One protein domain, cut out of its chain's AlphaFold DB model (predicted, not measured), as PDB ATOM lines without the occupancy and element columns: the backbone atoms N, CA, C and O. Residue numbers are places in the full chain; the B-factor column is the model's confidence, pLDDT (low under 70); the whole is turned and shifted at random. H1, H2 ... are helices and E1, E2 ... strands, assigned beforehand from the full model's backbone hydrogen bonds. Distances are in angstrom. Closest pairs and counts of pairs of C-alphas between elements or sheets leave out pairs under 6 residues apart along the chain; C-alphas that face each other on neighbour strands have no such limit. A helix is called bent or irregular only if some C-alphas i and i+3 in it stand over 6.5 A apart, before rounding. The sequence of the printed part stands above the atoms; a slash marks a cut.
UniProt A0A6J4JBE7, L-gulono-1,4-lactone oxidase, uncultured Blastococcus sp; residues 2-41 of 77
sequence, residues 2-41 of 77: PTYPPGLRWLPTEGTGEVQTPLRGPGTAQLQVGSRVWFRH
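This is residues 2 to 41 of the 77 residues of the protein "L-gulono-1,4-lactone oxidase" of uncultured Blastococcus sp (UniProt A0A6J4JBE7). This domain has little regular structure: it is mostly loop, with one short helix, H1, and one short strand, E1. Residues 5 to 25 run out from E1 and fold back to H1, and residues 38 to 39, near the last printed residue, pair antiparallel with E1. The printed part has 40 residues, with 8 in the named elements, E1 then H1; the class is mixed. It is compact, with a radius of gyration of the C-alphas of 9.7 A, and spans 23 by 18 by 18 A.

H1, residues 26 to 30, is neither bent nor irregular, but only just: C-alphas 27 and 30 are 6.4 A apart. In its backbone, 0 of 1 O i to N i+4 pairs and 1 of 2 O i to N i+3 pairs are within hydrogen-bond range. E1, residues 2 to 4, pairs with no named strand. H1 and E1 are only just apart, their closest C-alphas at 8.1 A. Residues 9 to 10 and 23 to 24 pair antiparallel.

H1 measures 8.5 A and ends at C-alpha 30 (-40.267, -15.917, 1.551). E1 measures 6.0 A and begins at C-alpha 2 (-43.134, -29.512, -3.249).

The C-alphas farthest apart, of Thr 13 and Gly 34, are 24.3 A apart. The printed part has no cut. The link from E1 to H1 is long, 21 residues. Mean pLDDT of the printed part is 88.7, and no printed residue is under 70.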
ATOM      1  N   PRO A   2     -43.803 -30.788  -2.995       92.94
ATOM      2  CA  PRO A   2     -43.134 -29.512  -3.249       92.94
ATOM      3  C   PRO A   2     -41.613 -29.661  -3.097       92.94
ATOM      4  O   PRO A   2     -41.139 -30.301  -2.159       92.94
ATOM      5  N   THR A   3     -40.851 -29.098  -4.030       93.69
ATOM      6  CA  THR A   3     -39.380 -29.187  -4.070       93.69
ATOM      7  C   THR A   3     -38.692 -27.830  -4.024       93.69
ATOM      8  O   THR A   3     -37.533 -27.763  -3.622       93.69
ATOM      9  N   TYR A   4     -39.384 -26.758  -4.410       93.06
ATOM     10  CA  TYR A   4     -38.858 -25.398  -4.351       93.06
ATOM     11  C   TYR A   4     -39.979 -24.386  -4.067       93.06
ATOM     12  O   TYR A   4     -41.036 -24.508  -4.690       93.06
ATOM     13  N   PRO A   5     -39.754 -23.366  -3.218       93.81
ATOM     14  CA  PRO A   5     -38.605 -23.212  -2.320       93.81
ATOM     15  C   PRO A   5     -38.405 -24.403  -1.361       93.81
ATOM     16  O   PRO A   5     -39.364 -25.117  -1.046       93.81
ATOM     17  N   PRO A   6     -37.165 -24.676  -0.916       94.06
ATOM     18  CA  PRO A   6     -36.901 -25.785  -0.006       94.06
ATOM     19  C   PRO A   6     -37.615 -25.591   1.339       94.06
ATOM     20  O   PRO A   6     -37.846 -24.475   1.799       94.06
ATOM     21  N   GLY A   7     -37.960 -26.699   1.997       94.69
ATOM     22  CA  GLY A   7     -38.612 -26.682   3.313       94.69
ATOM     23  C   GLY A   7     -40.138 -26.539   3.284       94.69
ATOM     24  O   GLY A   7     -40.754 -26.525   4.351       94.69
ATOM     25  N   LEU A   8     -40.752 -26.480   2.099       95.12
ATOM     26  CA  LEU A   8     -42.202 -26.546   1.936       95.12
ATOM     27  C   LEU A   8     -42.734 -27.967   2.146       95.12
ATOM     28  O   LEU A   8     -42.122 -28.959   1.749       95.12
ATOM     29  N   ARG A   9     -43.911 -28.064   2.764       92.06
ATOM     30  CA  ARG A   9     -44.682 -29.299   2.937       92.06
ATOM     31  C   ARG A   9     -46.151 -28.995   2.678       92.06
ATOM     32  O   ARG A   9     -46.653 -27.994   3.176       92.06
ATOM     33  N   TRP A  10     -46.838 -29.865   1.949       89.19
ATOM     34  CA  TRP A  10     -48.289 -29.770   1.790       89.19
ATOM     35  C   TRP A  10     -49.011 -30.267   3.051       89.19
ATOM     36  O   TRP A  10     -48.442 -31.035   3.840       89.19
ATOM     37  N   LEU A  11     -50.233 -29.785   3.278       86.88
ATOM     38  CA  LEU A  11     -51.098 -30.310   4.334       86.88
ATOM     39  C   LEU A  11     -51.809 -31.571   3.819       86.88
ATOM     40  O   LEU A  11     -52.516 -31.474   2.826       86.88
ATOM     41  N   PRO A  12     -51.665 -32.740   4.477       76.06
ATOM     42  CA  PRO A  12     -52.246 -33.996   3.984       76.06
ATOM     43  C   PRO A  12     -53.777 -34.028   3.966       76.06
ATOM     44  O   PRO A  12     -54.361 -34.923   3.367       76.06
ATOM     45  N   THR A  13     -54.418 -33.111   4.692       73.56
ATOM     46  CA  THR A  13     -55.876 -33.035   4.847       73.56
ATOM     47  C   THR A  13     -56.582 -32.438   3.632       73.56
ATOM     48  O   THR A  13     -57.805 -32.478   3.589       73.56
ATOM     49  N   GLU A  14     -55.839 -31.891   2.671       71.94
ATOM     50  CA  GLU A  14     -56.366 -31.307   1.435       71.94
ATOM     51  C   GLU A  14     -55.628 -31.917   0.242       71.94
ATOM     52  O   GLU A  14     -54.398 -32.011   0.262       71.94
ATOM     53  N   GLY A  15     -56.355 -32.355  -0.791       70.56
ATOM     54  CA  GLY A  15     -55.748 -32.906  -1.998       70.56
ATOM     55  C   GLY A  15     -54.864 -31.876  -2.706       70.56
ATOM     56  O   GLY A  15     -55.175 -30.687  -2.764       70.56
ATOM     57  N   THR A  16     -53.743 -32.321  -3.280       76.50
ATOM     58  CA  THR A  16     -52.939 -31.437  -4.139       76.50
ATOM     59  C   THR A  16     -53.742 -31.113  -5.399       76.50
ATOM     60  O   THR A  16     -54.080 -32.016  -6.154       76.50
ATOM     61  N   GLY A  17     -54.021 -29.831  -5.630       73.00
ATOM     62  CA  GLY A  17     -54.679 -29.344  -6.844       73.00
ATOM     63  C   GLY A  17     -56.209 -29.453  -6.886       73.00
ATOM     64  O   GLY A  17     -56.764 -29.160  -7.937       73.00
ATOM     65  N   GLU A  18     -56.898 -29.830  -5.800       73.25
ATOM     66  CA  GLU A  18     -58.376 -29.927  -5.800       73.25
ATOM     67  C   GLU A  18     -59.064 -28.559  -5.913       73.25
ATOM     68  O   GLU A  18     -59.922 -28.350  -6.765       73.25
ATOM     69  N   VAL A  19     -58.681 -27.610  -5.058       78.69
ATOM     70  CA  VAL A  19     -59.160 -26.213  -5.100       78.69
ATOM     71  C   VAL A  19     -57.998 -25.288  -4.776       78.69
ATOM     72  O   VAL A  19     -57.699 -24.341  -5.500       78.69
ATOM     73  N   GLN A  20     -57.293 -25.611  -3.696       83.88
ATOM     74  CA  GLN A  20     -56.026 -25.015  -3.310       83.88
ATOM     75  C   GLN A  20     -55.071 -26.125  -2.884       83.88
ATOM     76  O   GLN A  20     -55.480 -27.243  -2.598       83.88
ATOM     77  N   THR A  21     -53.777 -25.819  -2.877       89.56
ATOM     78  CA  THR A  21     -52.760 -26.706  -2.305       89.56
ATOM     79  C   THR A  21     -52.080 -25.957  -1.170       89.56
ATOM     80  O   THR A  21     -51.097 -25.255  -1.417       89.56
ATOM     81  N   PRO A  22     -52.605 -26.024   0.063       90.31
ATOM     82  CA  PRO A  22     -52.016 -25.304   1.180       90.31
ATOM     83  C   PRO A  22     -50.621 -25.846   1.504       90.31
ATOM     84  O   PRO A  22     -50.367 -27.057   1.534       90.31
ATOM     85  N   LEU A  23     -49.704 -24.922   1.780       92.56
ATOM     86  CA  LEU A  23     -48.304 -25.206   2.069       92.56
ATOM     87  C   LEU A  23     -47.917 -24.658   3.441       92.56
ATOM     88  O   LEU A  23     -48.350 -23.585   3.850       92.56
ATOM     89  N   ARG A  24     -47.052 -25.392   4.138       93.62
ATOM     90  CA  ARG A  24     -46.469 -25.020   5.430       93.62
ATOM     91  C   ARG A  24     -44.965 -25.267   5.459       93.62
ATOM     92  O   ARG A  24     -44.430 -26.015   4.639       93.62
ATOM     93  N   GLY A  25     -44.313 -24.729   6.483       94.56
ATOM     94  CA  GLY A  25     -42.897 -24.949   6.780       94.56
ATOM     95  C   GLY A  25     -42.036 -23.712   6.514       94.56
ATOM     96  O   GLY A  25     -42.540 -22.723   5.995       94.56
ATOM     97  N   PRO A  26     -40.737 -23.742   6.856       95.00
ATOM     98  CA  PRO A  26     -39.871 -22.559   6.806       95.00
ATOM     99  C   PRO A  26     -39.799 -21.880   5.431       95.00
ATOM    100  O   PRO A  26     -39.648 -20.665   5.352       95.00
ATOM    101  N   GLY A  27     -39.962 -22.652   4.350       93.88
ATOM    102  CA  GLY A  27     -39.965 -22.134   2.980       93.88
ATOM    103  C   GLY A  27     -41.121 -21.178   2.666       93.88
ATOM    104  O   GLY A  27     -41.034 -20.445   1.686       93.88
ATOM    105  N   THR A  28     -42.186 -21.136   3.479       95.38
ATOM    106  CA  THR A  28     -43.307 -20.208   3.256       95.38
ATOM    107  C   THR A  28     -42.966 -18.767   3.617       95.38
ATOM    108  O   THR A  28     -43.616 -17.860   3.111       95.38
ATOM    109  N   ALA A  29     -41.945 -18.534   4.449       94.62
ATOM    110  CA  ALA A  29     -41.599 -17.199   4.943       94.62
ATOM    111  C   ALA A  29     -41.184 -16.218   3.831       94.62
ATOM    112  O   ALA A  29     -41.296 -15.010   4.013       94.62
ATOM    113  N   GLN A  30     -40.707 -16.729   2.692       90.12
ATOM    114  CA  GLN A  30     -40.267 -15.917   1.551       90.12
ATOM    115  C   GLN A  30     -41.291 -15.869   0.410       90.12
ATOM    116  O   GLN A  30     -41.061 -15.190  -0.588       90.12
ATOM    117  N   LEU A  31     -42.411 -16.591   0.524       94.50
ATOM    118  CA  LEU A  31     -43.428 -16.604  -0.522       94.50
ATOM    119  C   LEU A  31     -44.219 -15.301  -0.506       94.50
ATOM    120  O   LEU A  31     -44.650 -14.832   0.544       94.50
ATOM    121  N   GLN A  32     -44.432 -14.747  -1.690       95.88
ATOM    122  CA  GLN A  32     -45.288 -13.600  -1.953       95.88
ATOM    123  C   GLN A  32     -46.290 -13.980  -3.047       95.88
ATOM    124  O   GLN A  32     -46.144 -15.001  -3.728       95.88
ATOM    125  N   VAL A  33     -47.319 -13.157  -3.245       94.38
ATOM    126  CA  VAL A  33     -48.208 -13.325  -4.401       94.38
ATOM    127  C   VAL A  33     -47.371 -13.252  -5.683       94.38
ATOM    128  O   VAL A  33     -46.585 -12.325  -5.862       94.38
ATOM    129  N   GLY A  34     -47.516 -14.255  -6.551       93.12
ATOM    130  CA  GLY A  34     -46.721 -14.407  -7.774       93.12
ATOM    131  C   GLY A  34     -45.460 -15.270  -7.628       93.12
ATOM    132  O   GLY A  34     -44.851 -15.618  -8.638       93.12
ATOM    133  N   SER A  35     -45.075 -15.676  -6.411       93.69
ATOM    134  CA  SER A  35     -43.992 -16.647  -6.224       93.69
ATOM    135  C   SER A  35     -44.342 -18.002  -6.847       93.69
ATOM    136  O   SER A  35     -45.451 -18.511  -6.686       93.69
ATOM    137  N   ARG A  36     -43.366 -18.620  -7.521       92.38
ATOM    138  CA  ARG A  36     -43.504 -19.968  -8.086       92.38
ATOM    139  C   ARG A  36     -43.173 -21.020  -7.034       92.38
ATOM    140  O   ARG A  36     -42.147 -20.926  -6.359       92.38
ATOM    141  N   VAL A  37     -44.011 -22.050  -6.949       93.75
ATOM    142  CA  VAL A  37     -43.731 -23.264  -6.178       93.75
ATOM    143  C   VAL A  37     -43.676 -24.442  -7.136       93.75
ATOM    144  O   VAL A  37     -44.624 -24.687  -7.879       93.75
ATOM    145  N   TRP A  38     -42.578 -25.189  -7.096       92.31
ATOM    146  CA  TRP A  38     -42.380 -26.349  -7.958       92.31
ATOM    147  C   TRP A  38     -42.718 -27.636  -7.221       92.31
ATOM    148  O   TRP A  38     -42.311 -27.835  -6.074       92.31
ATOM    149  N   PHE A  39     -43.434 -28.524  -7.905       92.00
ATOM    150  CA  PHE A  39     -43.784 -29.847  -7.414       92.00
ATOM    151  C   PHE A  39     -43.127 -30.917  -8.277       92.00
ATOM    152  O   PHE A  39     -43.124 -30.843  -9.501       92.00
ATOM    153  N   ARG A  40     -42.631 -31.965  -7.624       89.31
ATOM    154  CA  ARG A  40     -42.270 -33.225  -8.268       89.31
ATOM    155  C   ARG A  40     -43.487 -34.150  -8.290       89.31
ATOM    156  O   ARG A  40     -44.039 -34.446  -7.224       89.31
ATOM    157  N   HIS A  41     -43.881 -34.590  -9.477       86.12
ATOM    158  CA  HIS A  41     -44.899 -35.622  -9.695       86.12
ATOM    159  C   HIS A  41     -44.389 -37.002  -9.240       86.12
ATOM    160  O   HIS A  41     -43.182 -37.218  -9.109       86.12
TER     161      HIS A  41